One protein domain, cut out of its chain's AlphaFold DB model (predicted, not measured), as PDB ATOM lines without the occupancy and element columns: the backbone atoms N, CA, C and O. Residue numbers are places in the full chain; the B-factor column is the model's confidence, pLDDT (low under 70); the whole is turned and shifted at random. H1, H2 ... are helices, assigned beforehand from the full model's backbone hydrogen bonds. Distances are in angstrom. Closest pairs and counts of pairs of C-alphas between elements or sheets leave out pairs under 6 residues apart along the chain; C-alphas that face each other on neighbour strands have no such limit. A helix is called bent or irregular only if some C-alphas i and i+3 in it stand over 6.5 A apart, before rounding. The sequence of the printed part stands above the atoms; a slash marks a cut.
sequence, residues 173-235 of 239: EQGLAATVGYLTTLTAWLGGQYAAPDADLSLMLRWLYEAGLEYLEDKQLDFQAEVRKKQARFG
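Overview. This is residues 173 to 235 of the 239 residues of an uncharacterized protein of Thermosporothrix hazakensis (UniProt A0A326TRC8). This is an open, angular chain of helices: H3 is the base, and H1 and H4 run off near its two ends as arms, each at about a right angle to it and both to the same side. The short H2 sits at the corner where the last part of H1 comes near the first part of H3, while the free ends of the two arms, residues 173 to 179 and 224 to 235, stick out with a wide gap between H1 and H4. The printed part has 63 residues, with four named helices in the order H1, H2, H3, H4 and no named strand, and its class is all helix. The whole is loose, with a radius of gyration of the C-alphas of 14.1 A, and only just flat, spanning 42 by 29 by 16 A.

Along the chain. H1 is residues 173 to 190, 25.6 A from first to last C-alpha, and begins with C-alpha 173 at (-30.043, 24.570, -32.538). After Gly 191 comes H2, residues 192 to 195. H3 is residues 201 to 218, 25.0 A long, with C-alpha 201 at (-35.683, 37.940, -23.480). H4 is residues 223 to 234, 16.8 A long, and ends with C-alpha 234 at (-41.703, 13.813, -37.541). No helix is bent.

Arrangement. H1 and H2 touch only at the corner by their link, H1 with residues 187 to 188 alone; the closest C-alphas are those of Thr 187 and Tyr 194, 5.9 A apart. H1 and H3 are close but not clearly touching, with the C-alphas of Thr 187 and Met 204 closest at 6.8 A. Their lines are about perpendicular, at 87 degrees. H2 and H3 are also close but not clearly touching, the closest C-alphas being those of Tyr 194 and Met 204, 6.5 A apart. Farther along, H3 and H4 are close but not clearly touching, with the C-alphas of Leu 216 and Phe 223 closest at 7.3 A. Their lines are about perpendicular, at 85 degrees. H4 is apart from H1 and from H2. In H1, H3 and H4 every O i to N i+4 pair is within hydrogen-bond range; H2 is too short for such a pair, and its one O i to N i+3 pair is within range.

Size, cuts and confidence. The two C-alphas farthest apart are those of Pro 197 and Gly 235, at 42.4 A. The first and last printed C-alphas, of Glu 173 and Gly 235, are 19.2 A apart. Residues 214 to 220, of which 214 to 218 belong to H3, stand free as well. Without the stretches that stand free, the body of 37 residues spans 35 by 16 by 14 A. The links H1 to H2, H2 to H3 and H3 to H4 are tight. The printed part has no cut, its mean pLDDT is 92.0, and no printed residue is under 70.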
ATOM      1  N   GLU A 173     -30.824  23.330 -32.465       83.25
ATOM      2  CA  GLU A 173     -30.043  24.570 -32.538       83.25
ATOM      3  C   GLU A 173     -30.605  25.519 -33.598       83.25
ATOM      4  O   GLU A 173     -30.781  26.707 -33.342       83.25
ATOM      5  N   GLN A 174     -30.967  24.994 -34.773       83.75
ATOM      6  CA  GLN A 174     -31.608  25.789 -35.821       83.75
ATOM      7  C   GLN A 174     -32.998  26.274 -35.392       83.75
ATOM      8  O   GLN A 174     -33.374  27.405 -35.700       83.75
ATOM      9  N   GLY A 175     -33.751  25.438 -34.671       89.31
ATOM     10  CA  GLY A 175     -35.024  25.824 -34.065       89.31
ATOM     11  C   GLY A 175     -34.856  26.977 -33.076       89.31
ATOM     12  O   GLY A 175     -35.546  27.983 -33.197       89.31
ATOM     13  N   LEU A 176     -33.886  26.871 -32.165       91.88
ATOM     14  CA  LEU A 176     -33.555  27.913 -31.194       91.88
ATOM     15  C   LEU A 176     -33.136  29.216 -31.885       91.88
ATOM     16  O   LEU A 176     -33.670  30.275 -31.563       91.88
ATOM     17  N   ALA A 177     -32.236  29.140 -32.868       89.44
ATOM     18  CA  ALA A 177     -31.784  30.302 -33.628       89.44
ATOM     19  C   ALA A 177     -32.945  31.003 -34.353       89.44
ATOM     20  O   ALA A 177     -33.032  32.230 -34.331       89.44
ATOM     21  N   ALA A 178     -33.864  30.237 -34.953       92.12
ATOM     22  CA  ALA A 178     -35.054  30.785 -35.596       92.12
ATOM     23  C   ALA A 178     -35.996  31.447 -34.580       92.12
ATOM     24  O   ALA A 178     -36.439  32.569 -34.809       92.12
ATOM     25  N   THR A 179     -36.270  30.791 -33.449       94.81
ATOM     26  CA  THR A 179     -37.109  31.347 -32.378       94.81
ATOM     27  C   THR A 179     -36.538  32.657 -31.844       94.81
ATOM     28  O   THR A 179     -37.266  33.642 -31.773       94.81
ATOM     29  N   VAL A 180     -35.240  32.703 -31.531       94.31
ATOM     30  CA  VAL A 180     -34.572  33.931 -31.076       94.31
ATOM     31  C   VAL A 180     -34.635  35.011 -32.158       94.31
ATOM     32  O   VAL A 180     -35.001  36.145 -31.864       94.31
ATOM     33  N   GLY A 181     -34.368  34.669 -33.422       93.69
ATOM     34  CA  GLY A 181     -34.470  35.609 -34.541       93.69
ATOM     35  C   GLY A 181     -35.863  36.237 -34.675       93.69
ATOM     36  O   GLY A 181     -35.987  37.461 -34.751       93.69
ATOM     37  N   TYR A 182     -36.922  35.423 -34.632       94.62
ATOM     38  CA  TYR A 182     -38.296  35.930 -34.665       94.62
ATOM     39  C   TYR A 182     -38.621  36.798 -33.455       94.62
ATOM     40  O   TYR A 182     -39.177  37.880 -33.628       94.62
ATOM     41  N   LEU A 183     -38.227  36.369 -32.253       94.62
ATOM     42  CA  LEU A 183     -38.426  37.155 -31.039       94.62
ATOM     43  C   LEU A 183     -37.755  38.524 -31.146       94.62
ATOM     44  O   LEU A 183     -38.429  39.517 -30.922       94.62
ATOM     45  N   THR A 184     -36.496  38.604 -31.589       93.75
ATOM     46  CA  THR A 184     -35.799  39.899 -31.744       93.75
ATOM     47  C   THR A 184     -36.473  40.828 -32.755       93.75
ATOM     48  O   THR A 184     -36.507  42.040 -32.552       93.75
ATOM     49  N   THR A 185     -37.058  40.275 -33.821       94.69
ATOM     50  CA  THR A 185     -37.813  41.061 -34.808       94.69
ATOM     51  C   THR A 185     -39.109  41.597 -34.198       94.69
ATOM     52  O   THR A 185     -39.417  42.775 -34.359       94.69
ATOM     53  N   LEU A 186     -39.835  40.765 -33.448       93.75
ATOM     54  CA  LEU A 186     -41.043  41.182 -32.735       93.75
ATOM     55  C   LEU A 186     -40.736  42.232 -31.660       93.75
ATOM     56  O   LEU A 186     -41.451  43.225 -31.576       93.75
ATOM     57  N   THR A 187     -39.649  42.069 -30.897       93.94
ATOM     58  CA  THR A 187     -39.169  43.078 -29.940       93.94
ATOM     59  C   THR A 187     -38.953  44.423 -30.618       93.94
ATOM     60  O   THR A 187     -39.429  45.449 -30.134       93.94
ATOM     61  N   ALA A 188     -38.254  44.418 -31.757       93.25
ATOM     62  CA  ALA A 188     -37.961  45.631 -32.506       93.25
ATOM     63  C   ALA A 188     -39.237  46.321 -33.018       93.25
ATOM     64  O   ALA A 188     -39.281  47.546 -33.072       93.25
ATOM     65  N   TRP A 189     -40.272  45.553 -33.375       95.25
ATOM     66  CA  TRP A 189     -41.555  46.095 -33.833       95.25
ATOM     67  C   TRP A 189     -42.440  46.618 -32.700       95.25
ATOM     68  O   TRP A 189     -43.086  47.646 -32.877       95.25
ATOM     69  N   LEU A 190     -42.474  45.938 -31.551       93.81
ATOM     70  CA  LEU A 190     -43.248  46.379 -30.387       93.81
ATOM     71  C   LEU A 190     -42.653  47.636 -29.748       93.81
ATOM     72  O   LEU A 190     -43.395  48.516 -29.313       93.81
ATOM     73  N   GLY A 191     -41.321  47.729 -29.702       90.94
ATOM     74  CA  GLY A 191     -40.616  48.871 -29.129       90.94
ATOM     75  C   GLY A 191     -40.956  49.124 -27.653       90.94
ATOM     76  O   GLY A 191     -41.358  48.226 -26.909       90.94
ATOM     77  N   GLY A 192     -40.768  50.370 -27.208       92.31
ATOM     78  CA  GLY A 192     -41.098  50.799 -25.846       92.31
ATOM     79  C   GLY A 192     -40.344  50.008 -24.774       92.31
ATOM     80  O   GLY A 192     -39.139  49.793 -24.888       92.31
ATOM     81  N   GLN A 193     -41.067  49.551 -23.746       89.38
ATOM     82  CA  GLN A 193     -40.493  48.787 -22.630       89.38
ATOM     83  C   GLN A 193     -39.812  47.482 -23.067       89.38
ATOM     84  O   GLN A 193     -38.908  47.015 -22.389       89.38
ATOM     85  N   TYR A 194     -40.215  46.901 -24.202       89.56
ATOM     86  CA  TYR A 194     -39.651  45.646 -24.702       89.56
ATOM     87  C   TYR A 194     -38.282  45.834 -25.365       89.56
ATOM     88  O   TYR A 194     -37.511  44.883 -25.438       89.56
ATOM     89  N   ALA A 195     -37.974  47.047 -25.830       89.31
ATOM     90  CA  ALA A 195     -36.711  47.405 -26.477       89.31
ATOM     91  C   ALA A 195     -35.869  48.381 -25.630       89.31
ATOM     92  O   ALA A 195     -34.987  49.061 -26.160       89.31
ATOM     93  N   ALA A 196     -36.159  48.484 -24.328       90.50
ATOM     94  CA  ALA A 196     -35.375  49.291 -23.403       90.50
ATOM     95  C   ALA A 196     -33.966  48.687 -23.199       90.50
ATOM     96  O   ALA A 196     -33.789  47.482 -23.379       90.50
ATOM     97  N   PRO A 197     -32.946  49.485 -22.826       88.31
ATOM     98  CA  PRO A 197     -31.569  48.998 -22.674       88.31
ATOM     99  C   PRO A 197     -31.390  47.871 -21.646       88.31
ATOM    100  O   PRO A 197     -30.440  47.098 -21.741       88.31
ATOM    101  N   ASP A 198     -32.277  47.808 -20.657       89.12
ATOM    102  CA  ASP A 198     -32.337  46.808 -19.593       89.12
ATOM    103  C   ASP A 198     -33.356  45.689 -19.870       89.12
ATOM    104  O   ASP A 198     -33.448  44.740 -19.092       89.12
ATOM    105  N   ALA A 199     -34.102  45.772 -20.976       86.75
ATOM    106  CA  ALA A 199     -35.038  44.733 -21.370       86.75
ATOM    107  C   ALA A 199     -34.291  43.489 -21.862       86.75
ATOM    108  O   ALA A 199     -33.342  43.562 -22.647       86.75
ATOM    109  N   ASP A 200     -34.762  42.324 -21.427       88.00
ATOM    110  CA  ASP A 200     -34.209  41.039 -21.823       88.00
ATOM    111  C   ASP A 200     -35.270  40.129 -22.460       88.00
ATOM    112  O   ASP A 200     -36.446  40.469 -22.631       88.00
ATOM    113  N   LEU A 201     -34.831  38.926 -22.830       89.75
ATOM    114  CA  LEU A 201     -35.683  37.940 -23.480       89.75
ATOM    115  C   LEU A 201     -36.880  37.522 -22.606       89.75
ATOM    116  O   LEU A 201     -37.911  37.137 -23.152       89.75
ATOM    117  N   SER A 202     -36.774  37.597 -21.276       92.50
ATOM    118  CA  SER A 202     -37.838  37.166 -20.363       92.50
ATOM    119  C   SER A 202     -39.095  38.024 -20.510       92.50
ATOM    120  O   SER A 202     -40.205  37.486 -20.549       92.50
ATOM    121  N   LEU A 203     -38.927  39.336 -20.702       91.69
ATOM    122  CA  LEU A 203     -40.036  40.262 -20.907       91.69
ATOM    123  C   LEU A 203     -40.772  39.959 -22.220       91.69
ATOM    124  O   LEU A 203     -42.004  39.916 -22.245       91.69
ATOM    125  N   MET A 204     -40.028  39.659 -23.292       93.25
ATOM    126  CA  MET A 204     -40.640  39.224 -24.550       93.25
ATOM    127  C   MET A 204     -41.312  37.863 -24.462       93.25
ATOM    128  O   MET A 204     -42.350  37.663 -25.087       93.25
ATOM    129  N   LEU A 205     -40.738  36.912 -23.725       94.25
ATOM    130  CA  LEU A 205     -41.344  35.594 -23.559       94.25
ATOM    131  C   LEU A 205     -42.677  35.690 -22.819       94.25
ATOM    132  O   LEU A 205     -43.614  34.982 -23.181       94.25
ATOM    133  N   ARG A 206     -42.791  36.598 -21.842       94.31
ATOM    134  CA  ARG A 206     -44.061  36.877 -21.169       94.31
ATOM    135  C   ARG A 206     -45.101  37.447 -22.131       94.31
ATOM    136  O   ARG A 206     -46.211  36.929 -22.184       94.31
ATOM    137  N   TRP A 207     -44.734  38.455 -22.923       94.44
ATOM    138  CA  TRP A 207     -45.639  38.998 -23.939       94.44
ATOM    139  C   TRP A 207     -46.060  37.931 -24.956       94.44
ATOM    140  O   TRP A 207     -47.240  37.805 -25.263       94.44
ATOM    141  N   LEU A 208     -45.113  37.122 -25.447       95.25
ATOM    142  CA  LEU A 208     -45.397  36.069 -26.423       95.25
ATOM    143  C   LEU A 208     -46.317  34.998 -25.837       95.25
ATOM    144  O   LEU A 208     -47.129  34.439 -26.565       95.25
ATOM    145  N   TYR A 209     -46.184  34.691 -24.548       95.19
ATOM    146  CA  TYR A 209     -47.090  33.776 -23.871       95.19
ATOM    147  C   TYR A 209     -48.526  34.313 -23.892       95.19
ATOM    148  O   TYR A 209     -49.422  33.611 -24.349       95.19
ATOM    149  N   GLU A 210     -48.733  35.562 -23.473       95.00
ATOM    150  CA  GLU A 210     -50.062  36.185 -23.428       95.00
ATOM    151  C   GLU A 210     -50.662  36.326 -24.841       95.00
ATOM    152  O   GLU A 210     -51.717  35.758 -25.126       95.00
ATOM    153  N   ALA A 211     -49.943  36.972 -25.764       95.06
ATOM    154  CA  ALA A 211     -50.393  37.176 -27.145       95.06
ATOM    155  C   ALA A 211     -50.518  35.860 -27.935       95.06
ATOM    156  O   ALA A 211     -51.348  35.723 -28.832       95.06
ATOM    157  N   GLY A 212     -49.676  34.872 -27.625       94.75
ATOM    158  CA  GLY A 212     -49.710  33.556 -28.248       94.75
ATOM    159  C   GLY A 212     -50.932  32.742 -27.832       94.75
ATOM    160  O   GLY A 212     -51.480  32.026 -28.668       94.75
ATOM    161  N   LEU A 213     -51.373  32.859 -26.575       94.94
ATOM    162  CA  LEU A 213     -52.610  32.231 -26.110       94.94
ATOM    163  C   LEU A 213     -53.836  32.852 -26.780       94.94
ATOM    164  O   LEU A 213     -54.651  32.108 -27.319       94.94
ATOM    165  N   GLU A 214     -53.912  34.182 -26.828       95.81
ATOM    166  CA  GLU A 214     -54.990  34.900 -27.524       95.81
ATOM    167  C   GLU A 214     -55.039  34.514 -29.012       95.81
ATOM    168  O   GLU A 214     -56.085  34.139 -29.533       95.81
ATOM    169  N   TYR A 215     -53.883  34.463 -29.684       96.25
ATOM    170  CA  TYR A 215     -53.799  34.006 -31.074       96.25
ATOM    171  C   TYR A 215     -54.325  32.577 -31.273       96.25
ATOM    172  O   TYR A 215     -54.980  32.288 -32.278       96.25
ATOM    173  N   LEU A 216     -54.001  31.652 -30.364       95.88
ATOM    174  CA  LEU A 216     -54.473  30.271 -30.454       95.88
ATOM    175  C   LEU A 216     -55.985  30.189 -30.246       95.88
ATOM    176  O   LEU A 216     -56.648  29.469 -30.994       95.88
ATOM    177  N   GLU A 217     -56.523  30.949 -29.294       95.81
ATOM    178  CA  GLU A 217     -57.959  31.048 -29.038       95.81
ATOM    179  C   GLU A 217     -58.705  31.617 -30.255       95.81
ATOM    180  O   GLU A 217     -59.618  30.969 -30.773       95.81
ATOM    181  N   ASP A 218     -58.231  32.737 -30.807       96.25
ATOM    182  CA  ASP A 218     -58.772  33.373 -32.015       96.25
ATOM    183  C   ASP A 218     -58.777  32.437 -33.228       96.25
ATOM    184  O   ASP A 218     -59.672  32.476 -34.079       96.25
ATOM    185  N   LYS A 219     -57.748  31.592 -33.344       95.12
ATOM    186  CA  LYS A 219     -57.637  30.595 -34.416       95.12
ATOM    187  C   LYS A 219     -58.320  29.272 -34.089       95.12
ATOM    188  O   LYS A 219     -58.310  28.392 -34.949       95.12
ATOM    189  N   GLN A 220     -58.917  29.137 -32.904       95.69
ATOM    190  CA  GLN A 220     -59.531  27.905 -32.408       95.69
ATOM    191  C   GLN A 220     -58.565  26.709 -32.492       95.69
ATOM    192  O   GLN A 220     -58.929  25.602 -32.894       95.69
ATOM    193  N   LEU A 221     -57.297  26.951 -32.156       94.50
ATOM    194  CA  LEU A 221     -56.222  25.966 -32.186       94.50
ATOM    195  C   LEU A 221     -55.875  25.512 -30.769       94.50
ATOM    196  O   LEU A 221     -55.530  26.322 -29.915       94.50
ATOM    197  N   ASP A 222     -55.859  24.199 -30.544       95.38
ATOM    198  CA  ASP A 222     -55.303  23.627 -29.319       95.38
ATOM    199  C   ASP A 222     -53.784  23.435 -29.450       95.38
ATOM    200  O   ASP A 222     -53.286  22.787 -30.380       95.38
ATOM    201  N   PHE A 223     -53.034  23.974 -28.487       93.25
ATOM    202  CA  PHE A 223     -51.575  23.898 -28.488       93.25
ATOM    203  C   PHE A 223     -51.082  22.446 -28.463       93.25
ATOM    204  O   PHE A 223     -50.190  22.079 -29.233       93.25
ATOM    205  N   GLN A 224     -51.669  21.602 -27.607       94.75
ATOM    206  CA  GLN A 224     -51.240  20.209 -27.456       94.75
ATOM    207  C   GLN A 224     -51.549  19.382 -28.707       94.75
ATOM    208  O   GLN A 224     -50.723  18.567 -29.126       94.75
ATOM    209  N   ALA A 225     -52.683  19.617 -29.360       93.38
ATOM    210  CA  ALA A 225     -53.035  19.002 -30.630       93.38
ATOM    211  C   ALA A 225     -52.038  19.380 -31.736       93.38
ATOM    212  O   ALA A 225     -51.556  18.501 -32.456       93.38
ATOM    213  N   GLU A 226     -51.651  20.654 -31.841       93.19
ATOM    214  CA  GLU A 226     -50.639  21.096 -32.809       93.19
ATOM    215  C   GLU A 226     -49.247  20.514 -32.509       93.19
ATOM    216  O   GLU A 226     -48.517  20.141 -33.437       93.19
ATOM    217  N   VAL A 227     -48.881  20.356 -31.231       92.94
ATOM    218  CA  VAL A 227     -47.654  19.648 -30.827       92.94
ATOM    219  C   VAL A 227     -47.711  18.181 -31.248       92.94
ATOM    220  O   VAL A 227     -46.787  17.722 -31.921       92.94
ATOM    221  N   ARG A 228     -48.792  17.453 -30.941       92.25
ATOM    222  CA  ARG A 228     -48.960  16.035 -31.316       92.25
ATOM    223  C   ARG A 228     -48.941  15.834 -32.826       92.25
ATOM    224  O   ARG A 228     -48.252  14.950 -33.331       92.25
ATOM    225  N   LYS A 229     -49.613  16.709 -33.574       90.75
ATOM    226  CA  LYS A 229     -49.577  16.735 -35.041       90.75
ATOM    227  C   LYS A 229     -48.152  16.898 -35.558       90.75
ATOM    228  O   LYS A 229     -47.750  16.186 -36.476       90.75
ATOM    229  N   LYS A 230     -47.355  17.793 -34.963       89.94
ATOM    230  CA  LYS A 230     -45.931  17.948 -35.301       89.94
ATOM    231  C   LYS A 230     -45.117  16.723 -34.875       89.94
ATOM    232  O   LYS A 230     -44.290  16.267 -35.658       89.94
ATOM    233  N   GLN A 231     -45.368  16.138 -33.708       87.88
ATOM    234  CA  GLN A 231     -44.708  14.907 -33.270       87.88
ATOM    235  C   GLN A 231     -44.950  13.764 -34.260       87.88
ATOM    236  O   GLN A 231     -43.984  13.197 -34.765       87.88
ATOM    237  N   ALA A 232     -46.202  13.497 -34.640       86.12
ATOM    238  CA  ALA A 232     -46.550  12.527 -35.678       86.12
ATOM    239  C   ALA A 232     -45.879  12.861 -37.018       86.12
ATOM    240  O   ALA A 232     -45.258  12.005 -37.645       86.12
ATOM    241  N   ARG A 233     -45.900  14.140 -37.415       82.19
ATOM    242  CA  ARG A 233     -45.271  14.648 -38.645       82.19
ATOM    243  C   ARG A 233     -43.773  14.337 -38.738       82.19
ATOM    244  O   ARG A 233     -43.242  14.285 -39.855       82.19
ATOM    245  N   PHE A 234     -43.102  14.194 -37.600       81.06
ATOM    246  CA  PHE A 234     -41.703  13.813 -37.541       81.06
ATOM    247  C   PHE A 234     -41.456  12.383 -37.024       81.06
ATOM    248  O   PHE A 234     -40.293  12.010 -36.938       81.06
ATOM    249  N   GLY A 235     -42.471  11.592 -36.674       80.94
ATOM    250  CA  GLY A 235     -42.280  10.254 -36.095       80.94
ATOM    251  C   GLY A 235     -41.764  10.261 -34.646       80.94
ATOM    252  O   GLY A 235     -40.856   9.512 -34.315       80.94
TER     253      GLY A 235